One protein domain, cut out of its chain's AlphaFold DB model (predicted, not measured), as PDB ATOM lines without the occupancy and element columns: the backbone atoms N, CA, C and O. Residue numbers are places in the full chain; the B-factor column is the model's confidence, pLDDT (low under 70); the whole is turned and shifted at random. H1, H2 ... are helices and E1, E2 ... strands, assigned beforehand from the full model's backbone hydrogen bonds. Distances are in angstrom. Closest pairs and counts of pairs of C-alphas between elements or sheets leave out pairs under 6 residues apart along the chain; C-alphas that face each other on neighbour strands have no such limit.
ATOM      1  N   THR A 425     -84.475 -18.184  19.085       60.75
ATOM      2  CA  THR A 425     -83.920 -18.508  17.775       60.75
ATOM      3  C   THR A 425     -82.549 -17.852  17.671       60.75
ATOM      4  O   THR A 425     -82.431 -16.677  17.998       60.75
ATOM      5  N   ALA A 426     -81.545 -18.588  17.208       66.25
ATOM      6  CA  ALA A 426     -80.303 -18.020  16.683       66.25
ATOM      7  C   ALA A 426     -80.207 -18.373  15.194       66.25
ATOM      8  O   ALA A 426     -80.615 -19.474  14.810       66.25
ATOM      9  N   ALA A 427     -79.701 -17.464  14.363       71.00
ATOM     10  CA  ALA A 427     -79.518 -17.680  12.930       71.00
ATOM     11  C   ALA A 427     -78.099 -17.285  12.507       71.00
ATOM     12  O   ALA A 427     -77.539 -16.353  13.075       71.00
ATOM     13  N   HIS A 428     -77.511 -18.023  11.563       66.56
ATOM     14  CA  HIS A 428     -76.151 -17.795  11.060       66.56
ATOM     15  C   HIS A 428     -75.932 -18.600   9.769       66.56
ATOM     16  O   HIS A 428     -76.173 -19.810   9.777       66.56
ATOM     17  N   ARG A 429     -75.469 -17.958   8.683       66.31
ATOM     18  CA  ARG A 429     -75.125 -18.578   7.377       66.31
ATOM     19  C   ARG A 429     -76.113 -19.683   6.933       66.31
ATOM     20  O   ARG A 429     -75.756 -20.853   6.852       66.31
ATOM     21  N   GLY A 430     -77.392 -19.334   6.747       74.75
ATOM     22  CA  GLY A 430     -78.455 -20.260   6.301       74.75
ATOM     23  C   GLY A 430     -78.990 -21.260   7.348       74.75
ATOM     24  O   GLY A 430     -79.978 -21.963   7.095       74.75
ATOM     25  N   PHE A 431     -78.390 -21.317   8.543       82.69
ATOM     26  CA  PHE A 431     -78.834 -22.159   9.657       82.69
ATOM     27  C   PHE A 431     -79.677 -21.394  10.677       82.69
ATOM     28  O   PHE A 431     -79.444 -20.219  10.950       82.69
ATOM     29  N   LYS A 432     -80.635 -22.094  11.296       84.44
ATOM     30  CA  LYS A 432     -81.570 -21.573  12.303       84.44
ATOM     31  C   LYS A 432     -81.683 -22.554  13.471       84.44
ATOM     32  O   LYS A 432     -82.283 -23.618  13.330       84.44
ATOM     33  N   VAL A 433     -81.109 -22.219  14.629       86.56
ATOM     34  CA  VAL A 433     -81.191 -23.037  15.852       86.56
ATOM     35  C   VAL A 433     -82.342 -22.586  16.739       86.56
ATOM     36  O   VAL A 433     -82.414 -21.434  17.155       86.56
ATOM     37  N   ILE A 434     -83.220 -23.529  17.085       85.62
ATOM     38  CA  ILE A 434     -84.372 -23.311  17.965       85.62
ATOM     39  C   ILE A 434     -84.101 -23.956  19.333       85.62
ATOM     40  O   ILE A 434     -84.025 -25.184  19.451       85.62
ATOM     41  N   LYS A 435     -83.979 -23.130  20.383       87.38
ATOM     42  CA  LYS A 435     -83.748 -23.539  21.785       87.38
ATOM     43  C   LYS A 435     -85.083 -23.889  22.459       87.38
ATOM     44  O   LYS A 435     -86.009 -23.085  22.495       87.38
ATOM     45  N   ILE A 436     -85.206 -25.099  23.002       88.06
ATOM     46  CA  ILE A 436     -86.466 -25.690  23.483       88.06
ATOM     47  C   ILE A 436     -86.262 -26.267  24.893       88.06
ATOM     48  O   ILE A 436     -85.618 -27.299  25.090       88.06
ATOM     49  N   VAL A 437     -86.839 -25.616  25.911       85.56
ATOM     50  CA  VAL A 437     -86.616 -25.971  27.327       85.56
ATOM     51  C   VAL A 437     -87.739 -26.864  27.882       85.56
ATOM     52  O   VAL A 437     -88.788 -26.397  28.337       85.56
ATOM     53  N   GLN A 438     -87.511 -28.179  27.915       84.00
ATOM     54  CA  GLN A 438     -88.423 -29.153  28.523       84.00
ATOM     55  C   GLN A 438     -88.287 -29.140  30.059       84.00
ATOM     56  O   GLN A 438     -87.436 -29.812  30.652       84.00
ATOM     57  N   LYS A 439     -89.168 -28.393  30.734       75.88
ATOM     58  CA  LYS A 439     -89.241 -28.300  32.206       75.88
ATOM     59  C   LYS A 439     -89.571 -29.670  32.841       75.88
ATOM     60  O   LYS A 439     -90.547 -30.316  32.462       75.88
ATOM     61  N   LYS A 440     -88.803 -30.094  33.862       67.00
ATOM     62  CA  LYS A 440     -89.032 -31.335  34.650       67.00
ATOM     63  C   LYS A 440     -90.523 -31.515  35.007       67.00
ATOM     64  O   LYS A 440     -91.086 -30.626  35.645       67.00
ATOM     65  N   ARG A 441     -91.096 -32.687  34.676       64.06
ATOM     66  CA  ARG A 441     -92.535 -33.088  34.709       64.06
ATOM     67  C   ARG A 441     -93.394 -32.760  33.472       64.06
ATOM     68  O   ARG A 441     -94.522 -33.237  33.418       64.06
ATOM     69  N   HIS A 442     -92.903 -32.032  32.470       71.19
ATOM     70  CA  HIS A 442     -93.615 -31.880  31.191       71.19
ATOM     71  C   HIS A 442     -93.205 -32.991  30.213       71.19
ATOM     72  O   HIS A 442     -92.025 -33.335  30.117       71.19
ATOM     73  N   SER A 443     -94.165 -33.553  29.473       75.00
ATOM     74  CA  SER A 443     -93.875 -34.441  28.343       75.00
ATOM     75  C   SER A 443     -93.299 -33.636  27.176       75.00
ATOM     76  O   SER A 443     -93.733 -32.509  26.931       75.00
ATOM     77  N   LEU A 444     -92.344 -34.214  26.439       78.50
ATOM     78  CA  LEU A 444     -91.670 -33.523  25.335       78.50
ATOM     79  C   LEU A 444     -92.681 -33.045  24.279       78.50
ATOM     80  O   LEU A 444     -92.660 -31.880  23.903       78.50
ATOM     81  N   ALA A 445     -93.668 -33.879  23.933       74.19
ATOM     82  CA  ALA A 445     -94.764 -33.519  23.029       74.19
ATOM     83  C   ALA A 445     -95.584 -32.293  23.489       74.19
ATOM     84  O   ALA A 445     -96.038 -31.511  22.656       74.19
ATOM     85  N   ARG A 446     -95.765 -32.076  24.806       77.50
ATOM     86  CA  ARG A 446     -96.455 -30.879  25.328       77.50
ATOM     87  C   ARG A 446     -95.581 -29.623  25.243       77.50
ATOM     88  O   ARG A 446     -96.130 -28.530  25.142       77.50
ATOM     89  N   THR A 447     -94.257 -29.767  25.285       80.56
ATOM     90  CA  THR A 447     -93.317 -28.663  25.041       80.56
ATOM     91  C   THR A 447     -93.234 -28.335  23.548       80.56
ATOM     92  O   THR A 447     -93.376 -27.174  23.189       80.56
ATOM     93  N   LEU A 448     -93.105 -29.339  22.673       80.31
ATOM     94  CA  LEU A 448     -92.991 -29.156  21.217       80.31
ATOM     95  C   LEU A 448     -94.218 -28.481  20.582       80.31
ATOM     96  O   LEU A 448     -94.063 -27.681  19.666       80.31
ATOM     97  N   ARG A 449     -95.430 -28.701  21.115       78.50
ATOM     98  CA  ARG A 449     -96.638 -27.955  20.698       78.50
ATOM     99  C   ARG A 449     -96.590 -26.438  20.962       78.50
ATOM    100  O   ARG A 449     -97.500 -25.742  20.538       78.50
ATOM    101  N   LYS A 450     -95.574 -25.926  21.664       78.00
ATOM    102  CA  LYS A 450     -95.331 -24.491  21.901       78.00
ATOM    103  C   LYS A 450     -94.079 -23.986  21.167       78.00
ATOM    104  O   LYS A 450     -93.376 -23.128  21.682       78.00
ATOM    105  N   THR A 451     -93.762 -24.571  20.013       79.69
ATOM    106  CA  THR A 451     -92.598 -24.204  19.187       79.69
ATOM    107  C   THR A 451     -93.039 -24.016  17.732       79.69
ATOM    108  O   THR A 451     -93.952 -24.734  17.311       79.69
ATOM    109  N   PRO A 452     -92.396 -23.131  16.948       79.50
ATOM    110  CA  PRO A 452     -92.735 -22.889  15.540       79.50
ATOM    111  C   PRO A 452     -92.303 -24.033  14.602       79.50
ATOM    112  O   PRO A 452     -92.357 -23.900  13.388       79.50
ATOM    113  N   LEU A 453     -91.883 -25.178  15.153       79.56
ATOM    114  CA  LEU A 453     -91.599 -26.388  14.387       79.56
ATOM    115  C   LEU A 453     -92.873 -26.940  13.727       79.56
ATOM    116  O   LEU A 453     -93.928 -26.972  14.367       79.56
ATOM    117  N   SER A 454     -92.763 -27.467  12.508       76.25
ATOM    118  CA  SER A 454     -93.872 -28.104  11.784       76.25
ATOM    119  C   SER A 454     -94.312 -29.434  12.419       76.25
ATOM    120  O   SER A 454     -93.611 -30.014  13.255       76.25
ATOM    121  N   GLY A 455     -95.481 -29.957  12.026       64.25
ATOM    122  CA  GLY A 455     -95.995 -31.242  12.526       64.25
ATOM    123  C   GLY A 455     -94.996 -32.395  12.361       64.25
ATOM    124  O   GLY A 455     -94.698 -33.097  13.331       64.25
ATOM    125  N   LEU A 456     -94.407 -32.511  11.168       67.75
ATOM    126  CA  LEU A 456     -93.402 -33.518  10.818       67.75
ATOM    127  C   LEU A 456     -92.112 -33.353  11.641       67.75
ATOM    128  O   LEU A 456     -91.625 -34.322  12.221       67.75
ATOM    129  N   GLN A 457     -91.597 -32.129  11.795       78.62
ATOM    130  CA  GLN A 457     -90.413 -31.865  12.626       78.62
ATOM    131  C   GLN A 457     -90.656 -32.251  14.096       78.62
ATOM    132  O   GLN A 457     -89.832 -32.926  14.718       78.62
ATOM    133  N   ARG A 458     -91.820 -31.883  14.654       79.00
ATOM    134  CA  ARG A 458     -92.231 -32.275  16.015       79.00
ATOM    135  C   ARG A 458     -92.319 -33.801  16.158       79.00
ATOM    136  O   ARG A 458     -91.994 -34.317  17.225       79.00
ATOM    137  N   GLN A 459     -92.743 -34.517  15.114       67.94
ATOM    138  CA  GLN A 459     -92.840 -35.980  15.097       67.94
ATOM    139  C   GLN A 459     -91.456 -36.648  15.059       67.94
ATOM    140  O   GLN A 459     -91.200 -37.526  15.883       67.94
ATOM    141  N   LEU A 460     -90.536 -36.188  14.204       71.44
ATOM    142  CA  LEU A 460     -89.151 -36.685  14.138       71.44
ATOM    143  C   LEU A 460     -88.407 -36.511  15.475       71.44
ATOM    144  O   LEU A 460     -87.743 -37.431  15.953       71.44
ATOM    145  N   ILE A 461     -88.586 -35.368  16.145       79.00
ATOM    146  CA  ILE A 461     -88.012 -35.108  17.481       79.00
ATOM    147  C   ILE A 461     -88.613 -36.027  18.559       79.00
ATOM    148  O   ILE A 461     -87.978 -36.279  19.584       79.00
ATOM    149  N   LEU A 462     -89.825 -36.559  18.361       74.88
ATOM    150  CA  LEU A 462     -90.422 -37.547  19.265       74.88
ATOM    151  C   LEU A 462     -89.913 -38.980  19.028       74.88
ATOM    152  O   LEU A 462     -90.087 -39.820  19.912       74.88
ATOM    153  N   GLN A 463     -89.240 -39.237  17.903       66.69
ATOM    154  CA  GLN A 463     -88.668 -40.540  17.545       66.69
ATOM    155  C   GLN A 463     -87.211 -40.727  18.004       66.69
ATOM    156  O   GLN A 463     -86.761 -41.865  18.090       66.69
ATOM    157  N   MET A 464     -86.463 -39.655  18.319       69.94
ATOM    158  CA  MET A 464     -85.049 -39.791  18.721       69.94
ATOM    159  C   MET A 464     -84.882 -40.717  19.953       69.94
ATOM    160  O   MET A 464     -85.696 -40.641  20.883       69.94
ATOM    161  N   PRO A 465     -83.798 -41.516  20.058       61.44
ATOM    162  CA  PRO A 465     -83.598 -42.462  21.170       61.44
ATOM    163  C   PRO A 465     -83.681 -41.836  22.577       61.44
ATOM    164  O   PRO A 465     -84.054 -42.482  23.560       61.44
ATOM    165  N   ALA A 466     -83.381 -40.538  22.686       60.66
ATOM    166  CA  ALA A 466     -83.422 -39.785  23.933       60.66
ATOM    167  C   ALA A 466     -84.841 -39.436  24.450       60.66
ATOM    168  O   ALA A 466     -84.953 -38.827  25.518       60.66
ATOM    169  N   THR A 467     -85.945 -39.773  23.774       53.94
ATOM    170  CA  THR A 467     -87.295 -39.255  24.119       53.94
ATOM    171  C   THR A 467     -87.918 -39.776  25.417       53.94
ATOM    172  O   THR A 467     -88.878 -39.168  25.904       53.94
ATOM    173  N   LYS A 468     -87.332 -40.807  26.050       53.84
ATOM    174  CA  LYS A 468     -87.745 -41.359  27.360       53.84
ATOM    175  C   LYS A 468     -87.968 -40.262  28.427       53.84
ATOM    176  O   LYS A 468     -87.320 -39.209  28.429       53.84
ATOM    177  N   THR A 469     -88.905 -40.509  29.350       50.66
ATOM    178  CA  THR A 469     -89.453 -39.509  30.290       50.66
ATOM    179  C   THR A 469     -88.383 -38.808  31.142       50.66
ATOM    180  O   THR A 469     -87.594 -39.417  31.866       50.66
ATOM    181  N   ALA A 470     -88.349 -37.473  31.070       53.66
ATOM    182  CA  ALA A 470     -87.259 -36.682  31.633       53.66
ATOM    183  C   ALA A 470     -87.331 -36.564  33.173       53.66
ATOM    184  O   ALA A 470     -88.118 -35.790  33.729       53.66
ATOM    185  N   LYS A 471     -86.442 -37.288  33.874       56.12
ATOM    186  CA  LYS A 471     -86.225 -37.181  35.336       56.12
ATOM    187  C   LYS A 471     -85.694 -35.796  35.781       56.12
ATOM    188  O   LYS A 471     -85.701 -35.494  36.976       56.12
ATOM    189  N   SER A 472     -85.268 -34.931  34.861       66.00
ATOM    190  CA  SER A 472     -84.738 -33.571  35.085       66.00
ATOM    191  C   SER A 472     -85.268 -32.583  34.031       66.00
ATOM    192  O   SER A 472     -86.066 -32.965  33.178       66.00
ATOM    193  N   THR A 473     -84.882 -31.304  34.107       71.62
ATOM    194  CA  THR A 473     -85.041 -30.384  32.966       71.62
ATOM    195  C   THR A 473     -84.104 -30.838  31.842       71.62
ATOM    196  O   THR A 473     -83.005 -31.324  32.118       71.62
ATOM    197  N   ARG A 474     -84.550 -30.697  30.595       81.94
ATOM    198  CA  ARG A 474     -83.773 -30.959  29.378       81.94
ATOM    199  C   ARG A 474     -83.810 -29.709  28.507       81.94
ATOM    200  O   ARG A 474     -84.886 -29.155  28.296       81.94
ATOM    201  N   HIS A 475     -82.655 -29.306  28.002       86.88
ATOM    202  CA  HIS A 475     -82.533 -28.292  26.963       86.88
ATOM    203  C   HIS A 475     -82.319 -29.046  25.654       86.88
ATOM    204  O   HIS A 475     -81.483 -29.948  25.582       86.88
ATOM    205  N   LEU A 476     -83.149 -28.749  24.667       88.56
ATOM    206  CA  LEU A 476     -83.089 -29.322  23.335       88.56
ATOM    207  C   LEU A 476     -82.808 -28.177  22.368       88.56
ATOM    208  O   LEU A 476     -83.488 -27.160  22.440       88.56
ATOM    209  N   TYR A 477     -81.836 -28.338  21.487       90.56
ATOM    210  CA  TYR A 477     -81.527 -27.372  20.443       90.56
ATOM    211  C   TYR A 477     -81.713 -28.083  19.109       90.56
ATOM    212  O   TYR A 477     -81.098 -29.128  18.890       90.56
ATOM    213  N   ALA A 478     -82.599 -27.560  18.268       89.62
ATOM    214  CA  ALA A 478     -82.877 -28.097  16.943       89.62
ATOM    215  C   ALA A 478     -82.223 -27.209  15.889       89.62
ATOM    216  O   ALA A 478     -82.579 -26.038  15.802       89.62
ATOM    217  N   LEU A 479     -81.286 -27.762  15.115       90.06
ATOM    218  CA  LEU A 479     -80.713 -27.113  13.937       90.06
ATOM    219  C   LEU A 479     -81.655 -27.319  12.754       90.06
ATOM    220  O   LEU A 479     -81.931 -28.462  12.376       90.06
ATOM    221  N   LEU A 480     -82.110 -26.221  12.162       86.75
ATOM    222  CA  LEU A 480     -82.761 -26.210  10.863       86.75
ATOM    223  C   LEU A 480     -81.826 -25.572   9.833       86.75
ATOM    224  O   LEU A 480     -81.082 -24.649  10.149       86.75
ATOM    225  N   GLU A 481     -81.894 -26.062   8.605       86.19
ATOM    226  CA  GLU A 481     -81.225 -25.540   7.412       86.19
ATOM    227  C   GLU A 481     -82.332 -25.376   6.367       86.19
ATOM    228  O   GLU A 481     -83.042 -26.347   6.105       86.19
ATOM    229  N   HIS A 482     -82.550 -24.166   5.838       81.25
ATOM    230  CA  HIS A 482     -83.616 -23.903   4.850       81.25
ATOM    231  C   HIS A 482     -84.999 -24.437   5.308       81.25
ATOM    232  O   HIS A 482     -85.707 -25.144   4.594       81.25
ATOM    233  N   GLY A 483     -85.342 -24.220   6.585       75.62
ATOM    234  CA  GLY A 483     -86.579 -24.724   7.200       75.62
ATOM    235  C   GLY A 483     -86.656 -26.247   7.426       75.62
ATOM    236  O   GLY A 483     -87.621 -26.721   8.027       75.62
ATOM    237  N   ARG A 484     -85.655 -27.037   7.020       80.75
ATOM    238  CA  ARG A 484     -85.604 -28.502   7.191       80.75
ATOM    239  C   ARG A 484     -84.787 -28.866   8.437       80.75
ATOM    240  O   ARG A 484     -83.707 -28.329   8.655       80.75
ATOM    241  N   LEU A 485     -85.291 -29.771   9.281       85.31
ATOM    242  CA  LEU A 485     -84.601 -30.214  10.506       85.31
ATOM    243  C   LEU A 485     -83.382 -31.082  10.148       85.31
ATOM    244  O   LEU A 485     -83.548 -32.099   9.480       85.31
ATOM    245  N   ARG A 486     -82.184 -30.715  10.619       89.50
ATOM    246  CA  ARG A 486     -80.925 -31.428  10.319       89.50
ATOM    247  C   ARG A 486     -80.266 -32.088  11.527       89.50
ATOM    248  O   ARG A 486     -79.757 -33.196  11.401       89.50
ATOM    249  N   ALA A 487     -80.271 -31.446  12.694       89.00
ATOM    250  CA  ALA A 487     -79.566 -31.965  13.871       89.00
ATOM    251  C   ALA A 487     -80.243 -31.593  15.202       89.00
ATOM    252  O   ALA A 487     -81.008 -30.629  15.288       89.00
ATOM    253  N   LEU A 488     -79.953 -32.369  16.251       90.19
ATOM    254  CA  LEU A 488     -80.451 -32.180  17.614       90.19
ATOM    255  C   LEU A 488     -79.332 -32.299  18.650       90.19
ATOM    256  O   LEU A 488     -78.636 -33.311  18.723       90.19
ATOM    257  N   ARG A 489     -79.251 -31.310  19.545       89.56
ATOM    258  CA  ARG A 489     -78.392 -31.333  20.736       89.56
ATOM    259  C   ARG A 489     -79.258 -31.394  21.986       89.56
ATOM    260  O   ARG A 489     -80.165 -30.583  22.173       89.56
ATOM    261  N   VAL A 490     -78.995 -32.375  22.846       87.50
ATOM    262  CA  VAL A 490     -79.823 -32.733  24.002       87.50
ATOM    263  C   VAL A 490     -79.001 -32.610  25.286       87.50
ATOM    264  O   VAL A 490     -78.271 -33.524  25.658       87.50
ATOM    265  N   VAL A 491     -79.142 -31.495  26.003       85.06
ATOM    266  CA  VAL A 491     -78.414 -31.229  27.256       85.06
ATOM    267  C   VAL A 491     -79.299 -31.551  28.463       85.06
ATOM    268  O   VAL A 491     -80.438 -31.082  28.577       85.06
ATOM    269  N   ARG A 492     -78.798 -32.378  29.388       81.00
ATOM    270  CA  ARG A 492     -79.538 -32.869  30.564       81.00
ATOM    271  C   ARG A 492     -78.631 -32.944  31.801       81.00
ATOM    272  O   ARG A 492     -78.291 -34.030  32.274       81.00
ATOM    273  N   GLY A 493     -78.282 -31.781  32.355       76.69
ATOM    274  CA  GLY A 493     -77.198 -31.661  33.342       76.69
ATOM    275  C   GLY A 493     -75.848 -31.893  32.658       76.69
ATOM    276  O   GLY A 493     -75.734 -31.587  31.476       76.69
ATOM    277  N   LYS A 494     -74.875 -32.517  33.342       74.12
ATOM    278  CA  LYS A 494     -73.575 -32.882  32.738       74.12
ATOM    279  C   LYS A 494     -73.676 -33.836  31.523       74.12
ATOM    280  O   LYS A 494     -72.703 -33.978  30.800       74.12
ATOM    281  N   LYS A 495     -74.816 -34.506  31.276       76.94
ATOM    282  CA  LYS A 495     -74.970 -35.407  30.115       76.94
ATOM    283  C   LYS A 495     -75.490 -34.647  28.888       76.94
ATOM    284  O   LYS A 495     -76.632 -34.181  28.901       76.94
ATOM    285  N   VAL A 496     -74.667 -34.590  27.842       82.56
ATOM    286  CA  VAL A 496     -75.003 -34.116  26.489       82.56
ATOM    287  C   VAL A 496     -75.166 -35.328  25.567       82.56
ATOM    288  O   VAL A 496     -74.442 -36.310  25.711       82.56
ATOM    289  N   ALA A 497     -76.115 -35.273  24.637       82.94
ATOM    290  CA  ALA A 497     -76.204 -36.186  23.498       82.94
ATOM    291  C   ALA A 497     -76.449 -35.371  22.223       82.94
ATOM    292  O   ALA A 497     -77.208 -34.402  22.251       82.94
ATOM    293  N   GLU A 498     -75.801 -35.748  21.128       86.88
ATOM    294  CA  GLU A 498     -75.823 -35.041  19.845       86.88
ATOM    295  C   GLU A 498     -76.194 -36.042  18.749       86.88
ATOM    296  O   GLU A 498     -75.652 -37.148  18.715       86.88
ATOM    297  N   TYR A 499     -77.153 -35.660  17.906       86.38
ATOM    298  CA  TYR A 499     -77.720 -36.498  16.852       86.38
ATOM    299  C   TYR A 499     -77.899 -35.703  15.560       86.38
ATOM    300  O   TYR A 499     -78.240 -34.519  15.597       86.38
ATOM    301  N   ILE A 500     -77.770 -36.382  14.427       88.25
ATOM    302  CA  ILE A 500     -78.109 -35.865  13.095       88.25
ATOM    303  C   ILE A 500     -79.270 -36.658  12.495       88.25
ATOM    304  O   ILE A 500     -79.423 -37.851  12.763       88.25
ATOM    305  N   LEU A 501     -80.091 -35.986  11.692       85.88
ATOM    306  CA  LEU A 501     -81.164 -36.599  10.924       85.88
ATOM    307  C   LEU A 501     -80.634 -36.977   9.538       85.88
ATOM    308  O   LEU A 501     -80.178 -36.108   8.796       85.88
ATOM    309  N   ILE A 502     -80.743 -38.253   9.176       82.00
ATOM    310  CA  ILE A 502     -80.356 -38.763   7.855       82.00
ATOM    311  C   ILE A 502     -81.526 -39.516   7.211       82.00
ATOM    312  O   ILE A 502     -82.434 -39.974   7.911       82.00
ATOM    313  N   LYS A 503     -81.493 -39.677   5.884       74.12
ATOM    314  CA  LYS A 503     -82.386 -40.579   5.141       74.12
ATOM    315  C   LYS A 503     -81.580 -41.822   4.747       74.12
ATOM    316  O   LYS A 503     -80.575 -41.697   4.059       74.12
ATOM    317  N   HIS A 504     -81.997 -43.006   5.186       65.69
ATOM    318  CA  HIS A 504     -81.335 -44.285   4.900       65.69
ATOM    319  C   HIS A 504     -82.382 -45.322   4.476       65.69
ATOM    320  O   HIS A 504     -83.390 -45.492   5.163       65.69
ATOM    321  N   LYS A 505     -82.168 -45.981   3.325       65.94
ATOM    322  CA  LYS A 505     -83.139 -46.890   2.671       65.94
ATOM    323  C   LYS A 505     -84.571 -46.317   2.681       65.94
ATOM    324  O   LYS A 505     -85.507 -46.901   3.220       65.94
ATOM    325  N   GLY A 506     -84.702 -45.092   2.162       58.78
ATOM    326  CA  GLY A 506     -85.956 -44.332   2.082       58.78
ATOM    327  C   GLY A 506     -86.431 -43.664   3.384       58.78
ATOM    328  O   GLY A 506     -87.197 -42.705   3.315       58.78
ATOM    329  N   GLN A 507     -85.969 -44.106   4.558       57.06
ATOM    330  CA  GLN A 507     -86.545 -43.734   5.857       57.06
ATOM    331  C   GLN A 507     -85.698 -42.713   6.624       57.06
ATOM    332  O   GLN A 507     -84.470 -42.756   6.596       57.06
ATOM    333  N   TRP A 508     -86.358 -41.810   7.354       70.62
ATOM    334  CA  TRP A 508     -85.699 -40.864   8.256       70.62
ATOM    335  C   TRP A 508     -85.259 -41.554   9.552       70.62
ATOM    336  O   TRP A 508     -86.086 -42.132  10.260       70.62
ATOM    337  N   CYS A 509     -83.977 -41.454   9.899       74.56
ATOM    338  CA  CYS A 509     -83.427 -41.989  11.143       74.56
ATOM    339  C   CYS A 509     -82.425 -41.024  11.800       74.56
ATOM    340  O   CYS A 509     -81.961 -40.057  11.193       74.56
ATOM    341  N   TRP A 510     -82.131 -41.276  13.077       80.56
ATOM    342  CA  TRP A 510     -81.193 -40.486  13.876       80.56
ATOM    343  C   TRP A 510     -79.871 -41.243  14.029       80.56
ATOM    344  O   TRP A 510     -79.854 -42.299  14.665       80.56
ATOM    345  N   ALA A 511     -78.781 -40.689  13.495       81.25
ATOM    346  CA  ALA A 511     -77.423 -41.152  13.790       81.25
ATOM    347  C   ALA A 511     -76.823 -40.343  14.953       81.25
ATOM    348  O   ALA A 511     -77.233 -39.204  15.199       81.25
ATOM    349  N   ASP A 512     -75.871 -40.924  15.679       81.31
ATOM    350  CA  ASP A 512     -75.148 -40.249  16.762       81.31
ATOM    351  C   ASP A 512     -73.924 -39.448  16.267       81.31
ATOM    352  O   ASP A 512     -73.636 -39.379  15.071       81.31
ATOM    353  N   LYS A 513     -73.169 -38.847  17.200       79.44
ATOM    354  CA  LYS A 513     -71.958 -38.066  16.888       79.44
ATOM    355  C   LYS A 513     -70.814 -38.852  16.218       79.44
ATOM    356  O   LYS A 513     -69.887 -38.211  15.738       79.44
ATOM    357  N   LYS A 514     -70.838 -40.193  16.221       77.56
ATOM    358  CA  LYS A 514     -69.870 -41.055  15.514       77.56
ATOM    359  C   LYS A 514     -70.372 -41.473  14.119       77.56
ATOM    360  O   LYS A 514     -69.654 -42.161  13.402       77.56
ATOM    361  N   GLY A 515     -71.590 -41.077  13.730       69.00
ATOM    362  CA  GLY A 515     -72.267 -41.563  12.521       69.00
ATOM    363  C   GLY A 515     -72.936 -42.932  12.702       69.00
ATOM    364  O   GLY A 515     -73.339 -43.547  11.716       69.00
ATOM    365  N   SER A 516     -73.064 -43.411  13.943       71.69
ATOM    366  CA  SER A 516     -73.653 -44.713  14.275       71.69
ATOM    367  C   SER A 516     -75.175 -44.633  14.238       71.69
ATOM    368  O   SER A 516     -75.779 -43.821  14.946       71.69
ATOM    369  N   VAL A 517     -75.812 -45.512  13.468       66.31
ATOM    370  CA  VAL A 517     -77.269 -45.686  13.458       66.31
ATOM    371  C   VAL A 517     -77.620 -46.959  14.219       66.31
ATOM    372  O   VAL A 517     -77.042 -48.017  13.984       66.31
ATOM    373  N   SER A 518     -78.595 -46.868  15.124       56.94
ATOM    374  CA  SER A 518     -79.259 -48.047  15.687       56.94
ATOM    375  C   SER A 518     -80.174 -48.635  14.613       56.94
ATOM    376  O   SER A 518     -81.304 -48.169  14.449       56.94
ATOM    377  N   LEU A 519     -79.689 -49.623  13.862       48.00
ATOM    378  CA  LEU A 519     -80.499 -50.346  12.886       48.00
ATOM    379  C   LEU A 519     -81.195 -51.530  13.581       48.00
ATOM    380  O   LEU A 519     -80.584 -52.196  14.414       48.00
TER     381      LEU A 519
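Overview. This is residues 425 to 519 of the 699 residues of the protein "Peptidase_M23 domain-containing protein" of Gammaproteobacteria bacterium (UniProt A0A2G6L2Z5). One strongly twisted sheet of six strands forms a broad wall, and the stretch between its second and third strands swings out over one face, where the short helix H2 covers part of the sheet around E4 while the still shorter H1 only grazes it. A last short strand, E7, folds back beside E6 at one edge, and the opposite face of the sheet has no named helix over it. The printed part has 95 residues, with two named helices and seven named strands in the order E1 E2 H1 H2 E3 E4 E5 E6 E7. The sheet's order is E1 - E2 - E3 - E4 - E5 - E6, antiparallel throughout, and the class is mixed, helices and strands. The whole is compact, with a radius of gyration of the C-alphas of 12.9 A, and spans 36 by 30 by 25 A.

Arrangement. E1, residues 425 to 428, and E2, residues 431 to 438, form a hairpin; N 426 and O 433 are 3.0 A apart, within hydrogen-bond range. E3, residues 474 to 481, is the antiparallel neighbour of E2, with N 434 and O 478 at 2.9 A. E4, residues 484 to 492, makes a hairpin with E3, with N 477 and O 489 at 2.9 A. E5, residues 495 to 504, makes a hairpin with E4, with N 490 and O 497 at 2.8 A. E6, residues 507 to 512, makes a hairpin with E5, their directions at 148 degrees, with N 502 and O 509 at 3.0 A. E3 E4 E5 E6 is a meander, each strand the antiparallel neighbour of the one before. From edge strand E1 to edge strand E6, which are apart, the strands' lines turn by 95 degrees. H1, residues 444 to 448, is on the sheet but only grazes it; its closest C-alphas to E2 are those of Thr 447 and Gln 438, 6.0 A apart. H2, residues 455 to 463, touches H1, the closest C-alphas being those of Arg 458 and Leu 448, 6.1 A apart. H2 is on the sheet at a height over the sheet of 9.0 A. It lies over E4, and only just not over E5 as well: 5 of its 9 C-alphas fall on E4 and 2 on E5. It runs slantwise to the strands, at 39 degrees to E4 on the local plane. In H1 and H2 every O i to N i+4 pair is within hydrogen-bond range. E7, residues 516 to 518, pairs with no named strand; its closest C-alpha pair with E6 is Val 517 and Ala 511, 4.5 A apart. E5 and E7 are near each other.

Along the chain. E1 begins at C-alpha 425, (-83.920, -18.508, 17.775). From first to last C-alpha, E2 is 22.3 A long, E3 22.8 A, E4 24.5 A, E5 27.5 A and E6 16.2 A. H2, 12.9 A long, begins at C-alpha 455, (-95.995, -31.242, 12.526). E7 ends at C-alpha 518, (-79.259, -48.047, 15.687).

Size, cuts and confidence. The two C-alphas farthest apart are those of Arg 441 and Lys 505, at 36.1 A. The printed part has no cut, and it has no long link; the links H1 to H2 and H2 to E3 are short, the others tight. The mean pLDDT of the printed part is 75.7, and 27 residues are under 70, among them residues 463 to 472 and residues 517 to 519.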